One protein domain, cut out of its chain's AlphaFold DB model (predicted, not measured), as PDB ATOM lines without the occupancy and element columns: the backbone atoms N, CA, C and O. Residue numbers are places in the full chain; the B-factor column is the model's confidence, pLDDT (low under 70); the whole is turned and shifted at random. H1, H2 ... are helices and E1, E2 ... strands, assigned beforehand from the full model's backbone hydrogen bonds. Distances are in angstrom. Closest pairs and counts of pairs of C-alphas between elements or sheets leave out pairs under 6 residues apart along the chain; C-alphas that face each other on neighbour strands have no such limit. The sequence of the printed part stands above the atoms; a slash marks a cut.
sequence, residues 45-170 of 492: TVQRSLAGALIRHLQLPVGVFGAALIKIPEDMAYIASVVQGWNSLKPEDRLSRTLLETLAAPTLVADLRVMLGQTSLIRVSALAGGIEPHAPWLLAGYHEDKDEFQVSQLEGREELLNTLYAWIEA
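This is residues 45 to 170 of the 492 residues of the protein "Zinc ribbon domain-containing protein" of Nitrospirae bacterium (UniProt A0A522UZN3). A strongly twisted sheet of five strands stands between a group of four helices, H1 to H4, at one end and a single helix, H5, packed along it at the other. H3 lies at the far side of the helix group, and residues 87 to 93, of which 87 and 88 belong to H3, stick out. The printed part has 126 residues, with named elements in the order E1 H1 H2 H3 H4 E2 E3 E4 E5 H5; the sheet, E1 E5 E4 E3 E2, is antiparallel and the class is mixed, helices and strands. The whole is compact, with a radius of gyration of the C-alphas of 15.6 A, yet only just elongated, spanning 51 by 34 by 30 A.

E1, residues 45 to 47, is an edge strand and the antiparallel neighbour of E5, residues 148 to 154, with N 46 and O 149 2.8 A apart. H1, residues 48 to 57, only grazes the sheet with its residues 48 to 53. H3, residues 76 to 88, touches H1 with residues 78 to 83 alone, about perpendicular at 89 degrees; the closest C-alphas, of Ala 53 and Ile 79, are 5.1 A apart. H4, residues 97 to 104, touches H1 at a steep tilt of 67 degrees, closest at Ile 55 and Leu 100, whose C-alphas are 6.3 A apart. H2, residues 64 to 69, touches H4, closest at the C-alphas of Gly 66 and Ala 104, 4.5 A, and only grazes the sheet with residues 65 to 69. E2, residues 108 to 116, E3, residues 120 to 128, E4, residues 137 to 143, and E5 form a meander, each strand the antiparallel neighbour of the one before. Pairs within hydrogen-bond range are N 112 and O 124 at 2.8 A for E2 and E3, N 127 and O 138 at 2.8 A for E3 and E4, and N 141 and O 150 at 2.8 A for E4 and E5. H4 is on the sheet at a height of 9.1 A. H5, residues 157 to 169, makes two layers with the sheet, a helix on one face, at a height of 8.4 A, and runs along the strands, at 24 degrees to E4 on the local plane. In the five helices every O i to N i+4 pair is within hydrogen-bond range.

E1 begins at C-alpha 45, (50.784, 15.398, 51.688). H1 is 14.2 A long and H3 18.3 A; H2 and H4 are shorter. E2 and E3 measure 24.8 A and 25.0 A, E4 19.6 A and E5 19.1 A. H5, 18.1 A long, ends at C-alpha 169, (29.601, -7.061, 53.232).

The C-alphas of Ala 77 and Ala 170, the two farthest apart, are 51.9 A apart. The printed part has no cut and no long link. Its mean pLDDT is 93.4, and no printed residue is under 70.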
ATOM      1  N   THR A  45      51.177  14.312  50.782       92.56
ATOM      2  CA  THR A  45      50.784  15.398  51.688       92.56
ATOM      3  C   THR A  45      50.888  16.741  50.969       92.56
ATOM      4  O   THR A  45      51.936  17.066  50.412       92.56
ATOM      5  N   VAL A  46      49.816  17.534  50.986       91.50
ATOM      6  CA  VAL A  46      49.722  18.811  50.269       91.50
ATOM      7  C   VAL A  46      49.162  19.898  51.177       91.50
ATOM      8  O   VAL A  46      48.047  19.781  51.676       91.50
ATOM      9  N   GLN A  47      49.891  21.003  51.345       93.38
ATOM     10  CA  GLN A  47      49.357  22.187  52.024       93.38
ATOM     11  C   GLN A  47      48.265  22.856  51.183       93.38
ATOM     12  O   GLN A  47      48.429  23.057  49.976       93.38
ATOM     13  N   ARG A  48      47.162  23.257  51.824       93.31
ATOM     14  CA  ARG A  48      46.001  23.863  51.142       93.31
ATOM     15  C   ARG A  48      46.363  25.157  50.418       93.31
ATOM     16  O   ARG A  48      45.958  25.358  49.276       93.31
ATOM     17  N   SER A  49      47.162  26.004  51.058       93.31
ATOM     18  CA  SER A  49      47.676  27.254  50.484       93.31
ATOM     19  C   SER A  49      48.623  27.025  49.303       93.31
ATOM     20  O   SER A  49      48.563  27.766  48.319       93.31
ATOM     21  N   LEU A  50      49.450  25.976  49.358       94.94
ATOM     22  CA  LEU A  50      50.337  25.574  48.266       94.94
ATOM     23  C   LEU A  50      49.528  25.115  47.050       94.94
ATOM     24  O   LEU A  50      49.762  25.604  45.944       94.94
ATOM     25  N   ALA A  51      48.545  24.230  47.249       95.38
ATOM     26  CA  ALA A  51      47.635  23.811  46.182       95.38
ATOM     27  C   ALA A  51      46.903  25.019  45.575       95.38
ATOM     28  O   ALA A  51      46.883  25.178  44.355       95.38
ATOM     29  N   GLY A  52      46.381  25.918  46.417       95.88
ATOM     30  CA  GLY A  52      45.711  27.141  45.979       95.88
ATOM     31  C   GLY A  52      46.611  28.085  45.180       95.88
ATOM     32  O   GLY A  52      46.172  28.650  44.176       95.88
ATOM     33  N   ALA A  53      47.881  28.229  45.568       96.56
ATOM     34  CA  ALA A  53      48.859  29.019  44.823       96.56
ATOM     35  C   ALA A  53      49.114  28.440  43.422       96.56
ATOM     36  O   ALA A  53      49.131  29.191  42.443       96.56
ATOM     37  N   LEU A  54      49.267  27.116  43.311       96.88
ATOM     38  CA  LEU A  54      49.471  26.439  42.027       96.88
ATOM     39  C   LEU A  54      48.231  26.514  41.134       96.88
ATOM     40  O   LEU A  54      48.355  26.829  39.955       96.88
ATOM     41  N   ILE A  55      47.037  26.306  41.693       96.75
ATOM     42  CA  ILE A  55      45.753  26.451  40.986       96.75
ATOM     43  C   ILE A  55      45.617  27.851  40.392       96.75
ATOM     44  O   ILE A  55      45.295  28.000  39.212       96.75
ATOM     45  N   ARG A  56      45.942  28.881  41.180       95.62
ATOM     46  CA  ARG A  56      45.924  30.272  40.722       95.62
ATOM     47  C   ARG A  56      46.977  30.542  39.650       95.62
ATOM     48  O   ARG A  56      46.670  31.202  38.660       95.62
ATOM     49  N   HIS A  57      48.201  30.042  39.823       95.38
ATOM     50  CA  HIS A  57      49.274  30.198  38.839       95.38
ATOM     51  C   HIS A  57      48.920  29.561  37.490       95.38
ATOM     52  O   HIS A  57      49.127  30.174  36.444       95.38
ATOM     53  N   LEU A  58      48.348  28.357  37.524       95.62
ATOM     54  CA  LEU A  58      47.927  27.597  36.348       95.62
ATOM     55  C   LEU A  58      46.592  28.079  35.760       95.62
ATOM     56  O   LEU A  58      46.182  27.572  34.718       95.62
ATOM     57  N   GLN A  59      45.934  29.053  36.399       95.25
ATOM     58  CA  GLN A  59      44.636  29.601  35.992       95.25
ATOM     59  C   GLN A  59      43.556  28.519  35.860       95.25
ATOM     60  O   GLN A  59      42.726  28.561  34.951       95.25
ATOM     61  N   LEU A  60      43.579  27.531  36.758       95.94
ATOM     62  CA  LEU A  60      42.572  26.477  36.762       95.94
ATOM     63  C   LEU A  60      41.227  27.050  37.237       95.94
ATOM     64  O   LEU A  60      41.207  27.873  38.162       95.94
ATOM     65  N   PRO A  61      40.103  26.648  36.616       94.81
ATOM     66  CA  PRO A  61      38.784  27.064  37.067       94.81
ATOM     67  C   PRO A  61      38.527  26.517  38.472       94.81
ATOM     68  O   PRO A  61      38.874  25.376  38.769       94.81
ATOM     69  N   VAL A  62      37.909  27.331  39.326       96.12
ATOM     70  CA  VAL A  62      37.566  26.929  40.693       96.12
ATOM     71  C   VAL A  62      36.054  26.854  40.812       96.12
ATOM     72  O   VAL A  62      35.357  27.847  40.590       96.12
ATOM     73  N   GLY A  63      35.552  25.663  41.120       95.06
ATOM     74  CA  GLY A  63      34.135  25.419  41.377       95.06
ATOM     75  C   GLY A  63      33.747  25.801  42.803       95.06
ATOM     76  O   GLY A  63      34.611  25.946  43.668       95.06
ATOM     77  N   VAL A  64      32.441  25.899  43.069       94.75
ATOM     78  CA  VAL A  64      31.908  26.177  44.420       94.75
ATOM     79  C   VAL A  64      32.475  25.209  45.471       94.75
ATOM     80  O   VAL A  64      32.884  25.631  46.552       94.75
ATOM     81  N   PHE A  65      32.578  23.918  45.146       94.88
ATOM     82  CA  PHE A  65      33.133  22.923  46.066       94.88
ATOM     83  C   PHE A  65      34.640  23.090  46.295       94.88
ATOM     84  O   PHE A  65      35.099  23.059  47.435       94.88
ATOM     85  N   GLY A  66      35.426  23.330  45.243       94.00
ATOM     86  CA  GLY A  66      36.870  23.528  45.393       94.00
ATOM     87  C   GLY A  66      37.219  24.812  46.146       94.00
ATOM     88  O   GLY A  66      38.187  24.835  46.906       94.00
ATOM     89  N   ALA A  67      36.389  25.855  46.030       92.81
ATOM     90  CA  ALA A  67      36.520  27.076  46.823       92.81
ATOM     91  C   ALA A  67      36.345  26.827  48.335       92.81
ATOM     92  O   ALA A  67      36.988  27.501  49.139       92.81
ATOM     93  N   ALA A  68      35.520  25.852  48.731       90.88
ATOM     94  CA  ALA A  68      35.394  25.430  50.129       90.88
ATOM     95  C   ALA A  68      36.578  24.552  50.583       90.88
ATOM     96  O   ALA A  68      37.017  24.621  51.736       90.88
ATOM     97  N   LEU A  69      37.132  23.747  49.672       90.94
ATOM     98  CA  LEU A  69      38.235  22.831  49.964       90.94
ATOM     99  C   LEU A  69      39.596  23.535  50.030       90.94
ATOM    100  O   LEU A  69      40.422  23.172  50.861       90.94
ATOM    101  N   ILE A  70      39.865  24.566  49.234       92.06
ATOM    102  CA  ILE A  70      41.222  25.114  49.070       92.06
ATOM    103  C   ILE A  70      41.309  26.565  49.533       92.06
ATOM    104  O   ILE A  70      40.416  27.371  49.303       92.06
ATOM    105  N   LYS A  71      42.446  26.929  50.135       92.00
ATOM    106  CA  LYS A  71      42.782  28.324  50.441       92.00
ATOM    107  C   LYS A  71      43.599  28.920  49.304       92.00
ATOM    108  O   LYS A  71      44.750  28.543  49.110       92.00
ATOM    109  N   ILE A  72      43.018  29.855  48.562       91.94
ATOM    110  CA  ILE A  72      43.708  30.540  47.464       91.94
ATOM    111  C   ILE A  72      44.389  31.797  48.024       91.94
ATOM    112  O   ILE A  72      43.687  32.738  48.395       91.94
ATOM    113  N   PRO A  73      45.730  31.841  48.107       93.25
ATOM    114  CA  PRO A  73      46.432  33.009  48.621       93.25
ATOM    115  C   PRO A  73      46.312  34.199  47.659       93.25
ATOM    116  O   PRO A  73      46.264  34.033  46.438       93.25
ATOM    117  N   GLU A  74      46.296  35.409  48.217       92.94
ATOM    118  CA  GLU A  74      46.322  36.661  47.447       92.94
ATOM    119  C   GLU A  74      47.745  37.210  47.251       92.94
ATOM    120  O   GLU A  74      47.994  37.949  46.299       92.94
ATOM    121  N   ASP A  75      48.687  36.833  48.122       95.00
ATOM    122  CA  ASP A  75      50.071  37.304  48.074       95.00
ATOM    123  C   ASP A  75      50.825  36.735  46.859       95.00
ATOM    124  O   ASP A  75      51.168  35.551  46.789       95.00
ATOM    125  N   MET A  76      51.121  37.616  45.903       93.81
ATOM    126  CA  MET A  76      51.842  37.277  44.679       93.81
ATOM    127  C   MET A  76      53.299  36.873  44.929       93.81
ATOM    128  O   MET A  76      53.833  36.085  44.147       93.81
ATOM    129  N   ALA A  77      53.941  37.368  45.994       95.69
ATOM    130  CA  ALA A  77      55.305  36.973  46.337       95.69
ATOM    131  C   ALA A  77      55.337  35.522  46.831       95.69
ATOM    132  O   ALA A  77      56.145  34.721  46.353       95.69
ATOM    133  N   TYR A  78      54.397  35.160  47.710       95.75
ATOM    134  CA  TYR A  78      54.198  33.777  48.134       95.75
ATOM    135  C   TYR A  78      53.915  32.850  46.943       95.75
ATOM    136  O   TYR A  78      54.591  31.833  46.786       95.75
ATOM    137  N   ILE A  79      52.982  33.223  46.055       95.75
ATOM    138  CA  ILE A  79      52.661  32.423  44.859       95.75
ATOM    139  C   ILE A  79      53.904  32.217  43.986       95.75
ATOM    140  O   ILE A  79      54.183  31.090  43.580       95.75
ATOM    141  N   ALA A  80      54.676  33.275  43.721       95.75
ATOM    142  CA  ALA A  80      55.897  33.176  42.923       95.75
ATOM    143  C   ALA A  80      56.930  32.229  43.559       95.75
ATOM    144  O   ALA A  80      57.514  31.403  42.855       95.75
ATOM    145  N   SER A  81      57.102  32.291  44.885       97.12
ATOM    146  CA  SER A  81      57.989  31.389  45.629       97.12
ATOM    147  C   SER A  81      57.542  29.928  45.529       97.12
ATOM    148  O   SER A  81      58.365  29.047  45.276       97.12
ATOM    149  N   VAL A  82      56.242  29.657  45.694       96.56
ATOM    150  CA  VAL A  82      55.678  28.303  45.560       96.56
ATOM    151  C   VAL A  82      55.897  27.761  44.150       96.56
ATOM    152  O   VAL A  82      56.356  26.634  43.984       96.56
ATOM    153  N   VAL A  83      55.625  28.571  43.126       95.81
ATOM    154  CA  VAL A  83      55.794  28.191  41.717       95.81
ATOM    155  C   VAL A  83      57.258  27.917  41.384       95.81
ATOM    156  O   VAL A  83      57.555  26.957  40.675       95.81
ATOM    157  N   GLN A  84      58.187  28.724  41.898       96.38
ATOM    158  CA  GLN A  84      59.618  28.487  41.722       96.38
ATOM    159  C   GLN A  84      60.046  27.160  42.361       96.38
ATOM    160  O   GLN A  84      60.759  26.386  41.723       96.38
ATOM    161  N   GLY A  85      59.585  26.879  43.586       95.12
ATOM    162  CA  GLY A  85      59.830  25.605  44.263       95.12
ATOM    163  C   GLY A  85      59.235  24.420  43.502       95.12
ATOM    164  O   GLY A  85      59.911  23.428  43.273       95.12
ATOM    165  N   TRP A  86      58.002  24.537  43.018       94.94
ATOM    166  CA  TRP A  86      57.356  23.491  42.223       94.94
ATOM    167  C   TRP A  86      58.072  23.237  40.887       94.94
ATOM    168  O   TRP A  86      58.251  22.090  40.481       94.94
ATOM    169  N   ASN A  87      58.558  24.290  40.222       94.62
ATOM    170  CA  ASN A  87      59.317  24.173  38.976       94.62
ATOM    171  C   ASN A  87      60.730  23.599  39.159       94.62
ATOM    172  O   ASN A  87      61.310  23.145  38.170       94.62
ATOM    173  N   SER A  88      61.287  23.608  40.373       95.38
ATOM    174  CA  SER A  88      62.589  22.987  40.653       95.38
ATOM    175  C   SER A  88      62.491  21.481  40.919       95.38
ATOM    176  O   SER A  88      63.492  20.778  40.782       95.38
ATOM    177  N   LEU A  89      61.293  20.969  41.234       93.81
ATOM    178  CA  LEU A  89      61.030  19.537  41.383       93.81
ATOM    179  C   LEU A  89      61.087  18.813  40.032       93.81
ATOM    180  O   LEU A  89      60.750  19.385  38.982       93.81
ATOM    181  N   LYS A  90      61.450  17.526  40.062       93.06
ATOM    182  CA  LYS A  90      61.348  16.656  38.886       93.06
ATOM    183  C   LYS A  90      59.877  16.463  38.499       93.06
ATOM    184  O   LYS A  90      59.026  16.516  39.384       93.06
ATOM    185  N   PRO A  91      59.550  16.252  37.213       88.69
ATOM    186  CA  PRO A  91      58.166  16.080  36.771       88.69
ATOM    187  C   PRO A  91      57.377  15.020  37.552       88.69
ATOM    188  O   PRO A  91      56.203  15.237  37.829       88.69
ATOM    189  N   GLU A  92      58.019  13.919  37.938       87.06
ATOM    190  CA  GLU A  92      57.430  12.833  38.730       87.06
ATOM    191  C   GLU A  92      57.127  13.202  40.192       87.06
ATOM    192  O   GLU A  92      56.228  12.617  40.786       87.06
ATOM    193  N   ASP A  93      57.826  14.195  40.749       87.38
ATOM    194  CA  ASP A  93      57.649  14.666  42.130       87.38
ATOM    195  C   ASP A  93      56.661  15.847  42.214       87.38
ATOM    196  O   ASP A  93      56.350  16.353  43.296       87.38
ATOM    197  N   ARG A  94      56.183  16.343  41.065       91.19
ATOM    198  CA  ARG A  94      55.225  17.451  40.998       91.19
ATOM    199  C   ARG A  94      53.810  16.943  41.220       91.19
ATOM    200  O   ARG A  94      53.408  15.915  40.682       91.19
ATOM    201  N   LEU A  95      53.005  17.756  41.904       91.56
ATOM    202  CA  LEU A  95      51.554  17.580  41.887       91.56
ATOM    203  C   LEU A  95      51.057  17.569  40.443       91.56
ATOM    204  O   LEU A  95      51.328  18.503  39.681       91.56
ATOM    205  N   SER A  96      50.353  16.499  40.078       92.88
ATOM    206  CA  SER A  96      49.822  16.346  38.733       92.88
ATOM    207  C   SER A  96      48.763  17.412  38.465       92.88
ATOM    208  O   SER A  96      48.033  17.852  39.357       92.88
ATOM    209  N   ARG A  97      48.658  17.828  37.202       93.56
ATOM    210  CA  ARG A  97      47.633  18.787  36.784       93.56
ATOM    211  C   ARG A  97      46.224  18.259  37.071       93.56
ATOM    212  O   ARG A  97      45.407  19.006  37.590       93.56
ATOM    213  N   THR A  98      45.984  16.974  36.819       93.62
ATOM    214  CA  THR A  98      44.709  16.291  37.085       93.62
ATOM    215  C   THR A  98      44.310  16.348  38.561       93.62
ATOM    216  O   THR A  98      43.145  16.592  38.874       93.62
ATOM    217  N   LEU A  99      45.273  16.179  39.476       94.69
ATOM    218  CA  LEU A  99      45.032  16.322  40.911       94.69
ATOM    219  C   LEU A  99      44.619  17.758  41.255       94.69
ATOM    220  O   LEU A  99      43.627  17.958  41.950       94.69
ATOM    221  N   LEU A 100      45.341  18.758  40.739       96.12
ATOM    222  CA  LEU A 100      45.024  20.168  40.987       96.12
ATOM    223  C   LEU A 100      43.670  20.574  40.386       96.12
ATOM    224  O   LEU A 100      42.934  21.314  41.028       96.12
ATOM    225  N   GLU A 101      43.321  20.074  39.198       96.19
ATOM    226  CA  GLU A 101      42.016  20.296  38.556       96.19
ATOM    227  C   GLU A 101      40.874  19.690  39.383       96.19
ATOM    228  O   GLU A 101      39.894  20.377  39.664       96.19
ATOM    229  N   THR A 102      41.040  18.450  39.856       96.62
ATOM    230  CA  THR A 102      40.033  17.769  40.687       96.62
ATOM    231  C   THR A 102      39.849  18.457  42.038       96.62
ATOM    232  O   THR A 102      38.725  18.595  42.505       96.62
ATOM    233  N   LEU A 103      40.930  18.929  42.669       95.94
ATOM    234  CA  LEU A 103      40.821  19.714  43.901       95.94
ATOM    235  C   LEU A 103      40.143  21.074  43.642       95.94
ATOM    236  O   LEU A 103      39.343  21.526  44.462       95.94
ATOM    237  N   ALA A 104      40.468  21.744  42.530       96.38
ATOM    238  CA  ALA A 104      39.971  23.085  42.213       96.38
ATOM    239  C   ALA A 104      38.477  23.108  41.869       96.38
ATOM    240  O   ALA A 104      37.776  24.057  42.221       96.38
ATOM    241  N   ALA A 105      37.980  22.092  41.172       96.56
ATOM    242  CA  ALA A 105      36.598  22.046  40.711       96.56
ATOM    243  C   ALA A 105      36.061  20.607  40.690       96.56
ATOM    244  O   ALA A 105      35.752  20.093  39.614       96.56
ATOM    245  N   PRO A 106      35.930  19.945  41.856       97.19
ATOM    246  CA  PRO A 106      35.309  18.631  41.889       97.19
ATOM    247  C   PRO A 106      33.841  18.749  41.469       97.19
ATOM    248  O   PRO A 106      33.165  19.723  41.807       97.19
ATOM    249  N   THR A 107      33.347  17.761  40.728       96.81
ATOM    250  CA  THR A 107      31.947  17.672  40.293       96.81
ATOM    251  C   THR A 107      31.032  17.147  41.394       96.81
ATOM    252  O   THR A 107      29.862  17.516  41.463       96.81
ATOM    253  N   LEU A 108      31.589  16.326  42.283       97.44
ATOM    254  CA  LEU A 108      30.925  15.743  43.440       97.44
ATOM    255  C   LEU A 108      31.929  15.629  44.586       97.44
ATOM    256  O   LEU A 108      33.091  15.269  44.376       97.44
ATOM    257  N   VAL A 109      31.469  15.936  45.796       97.69
ATOM    258  CA  VAL A 109      32.224  15.764  47.040       97.69
ATOM    259  C   VAL A 109      31.428  14.849  47.955       97.69
ATOM    260  O   VAL A 109      30.282  15.149  48.268       97.69
ATOM    261  N   ALA A 110      32.032  13.755  48.406       97.69
ATOM    262  CA  ALA A 110      31.445  12.853  49.387       97.69
ATOM    263  C   ALA A 110      32.308  12.829  50.653       97.69
ATOM    264  O   ALA A 110      33.445  12.366  50.611       97.69
ATOM    265  N   ASP A 111      31.786  13.315  51.780       96.69
ATOM    266  CA  ASP A 111      32.386  13.103  53.100       96.69
ATOM    267  C   ASP A 111      32.080  11.675  53.556       96.69
ATOM    268  O   ASP A 111      30.926  11.320  53.805       96.69
ATOM    269  N   LEU A 112      33.118  10.847  53.624       97.44
ATOM    270  CA  LEU A 112      33.032   9.439  53.979       97.44
ATOM    271  C   LEU A 112      33.540   9.233  55.399       97.44
ATOM    272  O   LEU A 112      34.657   9.618  55.761       97.44
ATOM    273  N   ARG A 113      32.721   8.557  56.198       96.94
ATOM    274  CA  ARG A 113      33.017   8.206  57.583       96.94
ATOM    275  C   ARG A 113      32.819   6.722  57.738       96.94
ATOM    276  O   ARG A 113      31.711   6.234  57.551       96.94
ATOM    277  N   VAL A 114      33.873   6.013  58.105       97.19
ATOM    278  CA  VAL A 114      33.800   4.567  58.292       97.19
ATOM    279  C   VAL A 114      34.302   4.204  59.671       97.19
ATOM    280  O   VAL A 114      35.426   4.544  60.030       97.19
ATOM    281  N   MET A 115      33.467   3.524  60.449       96.38
ATOM    282  CA  MET A 115      33.880   2.895  61.698       96.38
ATOM    283  C   MET A 115      33.951   1.389  61.475       96.38
ATOM    284  O   MET A 115      32.917   0.759  61.276       96.38
ATOM    285  N   LEU A 116      35.156   0.819  61.529       94.31
ATOM    286  CA  LEU A 116      35.369  -0.627  61.489       94.31
ATOM    287  C   LEU A 116      35.514  -1.149  62.925       94.31
ATOM    288  O   LEU A 116      36.439  -0.795  63.670       94.31
ATOM    289  N   GLY A 117      34.560  -1.983  63.325       88.69
ATOM    290  CA  GLY A 117      34.359  -2.428  64.697       88.69
ATOM    291  C   GLY A 117      34.138  -1.243  65.635       88.69
ATOM    292  O   GLY A 117      33.253  -0.418  65.430       88.69
ATOM    293  N   GLN A 118      34.969  -1.155  66.673       83.31
ATOM    294  CA  GLN A 118      34.999  -0.021  67.610       83.31
ATOM    295  C   GLN A 118      36.393   0.603  67.741       83.31
ATOM    296  O   GLN A 118      36.688   1.283  68.725       83.31
ATOM    297  N   THR A 119      37.284   0.316  66.787       87.44
ATOM    298  CA  THR A 119      38.725   0.576  66.944       87.44
ATOM    299  C   THR A 119      39.315   1.453  65.855       87.44
ATOM    300  O   THR A 119      40.305   2.133  66.108       87.44
ATOM    301  N   SER A 120      38.712   1.466  64.666       93.06
ATOM    302  CA  SER A 120      39.248   2.192  63.523       93.06
ATOM    303  C   SER A 120      38.197   3.125  62.956       93.06
ATOM    304  O   SER A 120      37.190   2.672  62.417       93.06
ATOM    305  N   LEU A 121      38.468   4.424  63.050       94.62
ATOM    306  CA  LEU A 121      37.710   5.467  62.380       94.62
ATOM    307  C   LEU A 121      38.503   5.955  61.166       94.62
ATOM    308  O   LEU A 121      39.624   6.442  61.306       94.62
ATOM    309  N   ILE A 122      37.889   5.877  59.995       94.44
ATOM    310  CA  ILE A 122      38.383   6.455  58.750       94.44
ATOM    311  C   ILE A 122      37.493   7.654  58.424       94.44
ATOM    312  O   ILE A 122      36.266   7.538  58.420       94.44
ATOM    313  N   ARG A 123      38.107   8.810  58.170       94.44
ATOM    314  CA  ARG A 123      37.430  10.015  57.679       94.44
ATOM    315  C   ARG A 123      38.172  10.535  56.467       94.44
ATOM    316  O   ARG A 123      39.371  10.804  56.552       94.44
ATOM    317  N   VAL A 124      37.474  10.641  55.350       95.69
ATOM    318  CA  VAL A 124      38.074  11.031  54.077       95.69
ATOM    319  C   VAL A 124      37.017  11.661  53.186       95.69
ATOM    320  O   VAL A 124      35.875  11.218  53.174       95.69
ATOM    321  N   SER A 125      37.387  12.675  52.417       96.50
ATOM    322  CA  SER A 125      36.534  13.194  51.353       96.50
ATOM    323  C   SER A 125      36.883  12.502  50.040       96.50
ATOM    324  O   SER A 125      38.040  12.529  49.623       96.50
ATOM    325  N   ALA A 126      35.905  11.894  49.380       97.56
ATOM    326  CA  ALA A 126      36.041  11.436  48.006       97.56
ATOM    327  C   ALA A 126      35.606  12.550  47.046       97.56
ATOM    328  O   ALA A 126      34.543  13.147  47.212       97.56
ATOM    329  N   LEU A 127      36.447  12.845  46.059       97.81
ATOM    330  CA  LEU A 127      36.274  13.947  45.119       97.81
ATOM    331  C   LEU A 127      36.235  13.388  43.700       97.81
ATOM    332  O   LEU A 127      37.215  12.784  43.259       97.81
ATOM    333  N   ALA A 128      35.137  13.612  42.983       97.69
ATOM    334  CA  ALA A 128      35.046  13.301  41.560       97.69
ATOM    335  C   ALA A 128      35.550  14.497  40.740       97.69
ATOM    336  O   ALA A 128      35.109  15.621  40.962       97.69
ATOM    337  N   GLY A 129      36.464  14.283  39.794       95.81
ATOM    338  CA  GLY A 129      37.008  15.354  38.945       95.81
ATOM    339  C   GLY A 129      36.249  15.597  37.639       95.81
ATOM    340  O   GLY A 129      36.658  16.445  36.851       95.81
ATOM    341  N   GLY A 130      35.175  14.852  37.380       94.69
ATOM    342  CA  GLY A 130      34.410  14.905  36.134       94.69
ATOM    343  C   GLY A 130      33.090  14.147  36.243       94.69
ATOM    344  O   GLY A 130      32.799  13.556  37.283       94.69
ATOM    345  N   ILE A 131      32.277  14.199  35.189       94.50
ATOM    346  CA  ILE A 131      31.003  13.457  35.094       94.50
ATOM    347  C   ILE A 131      31.160  12.145  34.317       94.50
ATOM    348  O   ILE A 131      30.293  11.277  34.331       94.50
ATOM    349  N   GLU A 132      32.273  12.003  33.603       92.50
ATOM    350  CA  GLU A 132      32.564  10.850  32.777       92.50
ATOM    351  C   GLU A 132      32.875   9.617  33.647       92.50
ATOM    352  O   GLU A 132      33.513   9.745  34.693       92.50
ATOM    353  N   PRO A 133      32.533   8.393  33.205       86.38
ATOM    354  CA  PRO A 133      32.782   7.170  33.982       86.38
ATOM    355  C   PRO A 133      34.248   6.935  34.382       86.38
ATOM    356  O   PRO A 133      34.520   6.297  35.395       86.38
ATOM    357  N   HIS A 134      35.191   7.447  33.587       88.62
ATOM    358  CA  HIS A 134      36.637   7.340  33.820       88.62
ATOM    359  C   HIS A 134      37.255   8.641  34.345       88.62
ATOM    360  O   HIS A 134      38.471   8.824  34.265       88.62
ATOM    361  N   ALA A 135      36.429   9.573  34.829       92.88
ATOM    362  CA  ALA A 135      36.921  10.777  35.474       92.88
ATOM    363  C   ALA A 135      37.812  10.411  36.677       92.88
ATOM    364  O   ALA A 135      37.573   9.397  37.337       92.88
ATOM    365  N   PRO A 136      38.843  11.218  36.975       93.69
ATOM    366  CA  PRO A 136      39.716  10.966  38.111       93.69
ATOM    367  C   PRO A 136      38.931  11.067  39.420       93.69
ATOM    368  O   PRO A 136      38.089  11.952  39.587       93.69
ATOM    369  N   TRP A 137      39.249  10.181  40.361       96.56
ATOM    370  CA  TRP A 137      38.758  10.249  41.732       96.56
ATOM    371  C   TRP A 137      39.925  10.450  42.686       96.56
ATOM    372  O   TRP A 137      40.979   9.831  42.536       96.56
ATOM    373  N   LEU A 138      39.733  11.318  43.674       96.56
ATOM    374  CA  LEU A 138      40.697  11.537  44.743       96.56
ATOM    375  C   LEU A 138      40.072  11.202  46.091       96.56
ATOM    376  O   LEU A 138      38.924  11.545  46.352       96.56
ATOM    377  N   LEU A 139      40.865  10.601  46.964       96.62
ATOM    378  CA  LEU A 139      40.621  10.549  48.396       96.62
ATOM    379  C   LEU A 139      41.455  11.638  49.063       96.62
ATOM    380  O   LEU A 139      42.669  11.665  48.886       96.62
ATOM    381  N   ALA A 140      40.822  12.520  49.827       94.81
ATOM    382  CA  ALA A 140      41.467  13.602  50.557       94.81
ATOM    383  C   ALA A 140      41.158  13.486  52.056       94.81
ATOM    384  O   ALA A 140      40.039  13.732  52.500       94.81
ATOM    385  N   GLY A 141      42.155  13.095  52.849       92.50
ATOM    386  CA  GLY A 141      42.107  13.153  54.309       92.50
ATOM    387  C   GLY A 141      42.565  14.525  54.795       92.50
ATOM    388  O   GLY A 141      43.589  15.028  54.332       92.50
ATOM    389  N   TYR A 142      41.826  15.140  55.715       85.75
ATOM    390  CA  TYR A 142      42.129  16.483  56.210       85.75
ATOM    391  C   TYR A 142      42.755  16.449  57.608       85.75
ATOM    392  O   TYR A 142      42.235  15.797  58.513       85.75
ATOM    393  N   HIS A 143      43.858  17.181  57.783       83.88
ATOM    394  CA  HIS A 143      44.477  17.438  59.085       83.88
ATOM    395  C   HIS A 143      44.238  18.899  59.476       83.88
ATOM    396  O   HIS A 143      45.007  19.779  59.081       83.88
ATOM    397  N   GLU A 144      43.171  19.150  60.246       71.00
ATOM    398  CA  GLU A 144      42.731  20.497  60.662       71.00
ATOM    399  C   GLU A 144      43.855  21.343  61.262       71.00
ATOM    400  O   GLU A 144      44.059  22.481  60.841       71.00
ATOM    401  N   ASP A 145      44.641  20.758  62.165       79.31
ATOM    402  CA  ASP A 145      45.709  21.461  62.884       79.31
ATOM    403  C   ASP A 145      46.862  21.920  61.980       79.31
ATOM    404  O   ASP A 145      47.622  22.818  62.344       79.31
ATOM    405  N   LYS A 146      47.030  21.287  60.811       82.38
ATOM    406  CA  LYS A 146      48.191  21.488  59.929       82.38
ATOM    407  C   LYS A 146      47.863  22.192  58.619       82.38
ATOM    408  O   LYS A 146      48.784  22.515  57.877       82.38
ATOM    409  N   ASP A 147      46.586  22.442  58.332       86.06
ATOM    410  CA  ASP A 147      46.134  23.001  57.049       86.06
ATOM    411  C   ASP A 147      46.618  22.182  55.828       86.06
ATOM    412  O   ASP A 147      46.932  22.715  54.758       86.06
ATOM    413  N   GLU A 148      46.687  20.860  56.003       91.12
ATOM    414  CA  GLU A 148      47.244  19.899  55.048       91.12
ATOM    415  C   GLU A 148      46.204  18.852  54.634       91.12
ATOM    416  O   GLU A 148      45.390  18.388  55.437       91.12
ATOM    417  N   PHE A 149      46.279  18.445  53.369       87.56
ATOM    418  CA  PHE A 149      45.629  17.256  52.842       87.56
ATOM    419  C   PHE A 149      46.604  16.091  52.792       87.56
ATOM    420  O   PHE A 149      47.758  16.266  52.411       87.56
ATOM    421  N   GLN A 150      46.113  14.891  53.068       92.81
ATOM    422  CA  GLN A 150      46.687  13.657  52.549       92.81
ATOM    423  C   GLN A 150      45.819  13.207  51.383       92.81
ATOM    424  O   GLN A 150      44.661  12.847  51.579       92.81
ATOM    425  N   VAL A 151      46.363  13.283  50.173       93.38
ATOM    426  CA  VAL A 151      45.644  12.962  48.943       93.38
ATOM    427  C   VAL A 151      46.153  11.643  48.382       93.38
ATOM    428  O   VAL A 151      47.360  11.417  48.303       93.38
ATOM    429  N   SER A 152      45.226  10.788  47.968       93.31
ATOM    430  CA  SER A 152      45.495   9.586  47.185       93.31
ATOM    431  C   SER A 152      44.618   9.603  45.946       93.31
ATOM    432  O   SER A 152      43.431   9.913  46.029       93.31
ATOM    433  N   GLN A 153      45.189   9.264  44.796       93.38
ATOM    434  CA  GLN A 153      44.420   9.084  43.572       93.38
ATOM    435  C   GLN A 153      43.869   7.657  43.513       93.38
ATOM    436  O   GLN A 153      44.575   6.718  43.871       93.38
ATOM    437  N   LEU A 154      42.622   7.523  43.068       93.25
ATOM    438  CA  LEU A 154      41.990   6.245  42.747       93.25
ATOM    439  C   LEU A 154      42.020   6.014  41.232       93.25
ATOM    440  O   LEU A 154      42.026   6.973  40.450       93.25
ATOM    441  N   GLU A 155      41.990   4.751  40.811       88.56
ATOM    442  CA  GLU A 155      41.849   4.358  39.404       88.56
ATOM    443  C   GLU A 155      40.495   4.798  38.828       88.56
ATOM    444  O   GLU A 155      40.381   5.095  37.638       88.56
ATOM    445  N   GLY A 156      39.473   4.889  39.681       90.81
ATOM    446  CA  GLY A 156      38.164   5.427  39.338       90.81
ATOM    447  C   GLY A 156      37.120   5.163  40.418       90.81
ATOM    448  O   GLY A 156      37.416   4.632  41.489       90.81
ATOM    449  N   ARG A 157      35.865   5.502  40.110       94.69
ATOM    450  CA  ARG A 157      34.725   5.339  41.027       94.69
ATOM    451  C   ARG A 157      34.538   3.898  41.509       94.69
ATOM    452  O   ARG A 157      34.214   3.677  42.668       94.69
ATOM    453  N   GLU A 158      34.741   2.920  40.627       95.25
ATOM    454  CA  GLU A 158      34.536   1.501  40.948       95.25
ATOM    455  C   GLU A 158      35.470   1.004  42.055       95.25
ATOM    456  O   GLU A 158      35.067   0.178  42.867       95.25
ATOM    457  N   GLU A 159      36.695   1.529  42.143       94.75
ATOM    458  CA  GLU A 159      37.618   1.192  43.230       94.75
ATOM    459  C   GLU A 159      37.058   1.645  44.586       94.75
ATOM    460  O   GLU A 159      37.051   0.875  45.550       94.75
ATOM    461  N   LEU A 160      36.506   2.863  44.648       95.44
ATOM    462  CA  LEU A 160      35.836   3.374  45.842       95.44
ATOM    463  C   LEU A 160      34.603   2.537  46.195       95.44
ATOM    464  O   LEU A 160      34.453   2.126  47.345       95.44
ATOM    465  N   LEU A 161      33.744   2.262  45.210       96.06
ATOM    466  CA  LEU A 161      32.535   1.459  45.401       96.06
ATOM    467  C   LEU A 161      32.872   0.072  45.942       96.06
ATOM    468  O   LEU A 161      32.310  -0.332  46.953       96.06
ATOM    469  N   ASN A 162      33.823  -0.629  45.323       95.50
ATOM    470  CA  ASN A 162      34.239  -1.959  45.759       95.50
ATOM    471  C   ASN A 162      34.871  -1.928  47.158       95.50
ATOM    472  O   ASN A 162      34.656  -2.852  47.938       95.50
ATOM    473  N   THR A 163      35.592  -0.858  47.507       95.00
ATOM    474  CA  THR A 163      36.158  -0.678  48.853       95.00
ATOM    475  C   THR A 163      35.058  -0.534  49.908       95.00
ATOM    476  O   THR A 163      35.063  -1.254  50.906       95.00
ATOM    477  N   LEU A 164      34.086   0.355  49.678       96.25
ATOM    478  CA  LEU A 164      32.945   0.543  50.581       96.25
ATOM    479  C   LEU A 164      32.098  -0.731  50.676       96.25
ATOM    480  O   LEU A 164      31.703  -1.135  51.767       96.25
ATOM    481  N   TYR A 165      31.864  -1.385  49.540       94.31
ATOM    482  CA  TYR A 165      31.112  -2.630  49.454       94.31
ATOM    483  C   TYR A 165      31.772  -3.743  50.270       94.31
ATOM    484  O   TYR A 165      31.099  -4.370  51.085       94.31
ATOM    485  N   ALA A 166      33.090  -3.930  50.135       93.81
ATOM    486  CA  ALA A 166      33.842  -4.923  50.899       93.81
ATOM    487  C   ALA A 166      33.795  -4.658  52.416       93.81
ATOM    488  O   ALA A 166      33.723  -5.597  53.208       93.81
ATOM    489  N   TRP A 167      33.800  -3.388  52.839       94.19
ATOM    490  CA  TRP A 167      33.633  -3.035  54.253       94.19
ATOM    491  C   TRP A 167      32.224  -3.316  54.784       94.19
ATOM    492  O   TRP A 167      32.088  -3.647  55.961       94.19
ATOM    493  N   ILE A 168      31.189  -3.160  53.955       94.94
ATOM    494  CA  ILE A 168      29.790  -3.382  54.349       94.94
ATOM    495  C   ILE A 168      29.437  -4.870  54.356       94.94
ATOM    496  O   ILE A 168      28.752  -5.311  55.276       94.94
ATOM    497  N   GLU A 169      29.890  -5.629  53.354       90.62
ATOM    498  CA  GLU A 169      29.601  -7.061  53.232       90.62
ATOM    499  C   GLU A 169      30.031  -7.793  54.508       90.62
ATOM    500  O   GLU A 169      29.205  -8.422  55.179       90.62
ATOM    501  N   ALA A 170      31.299  -7.588  54.898       78.56
ATOM    502  CA  ALA A 170      31.988  -8.331  55.951       78.56
ATOM    503  C   ALA A 170      31.926  -9.867  55.729       78.56
ATOM    504  O   ALA A 170      31.141 -10.381  54.942       78.56
TER     505      ALA A 170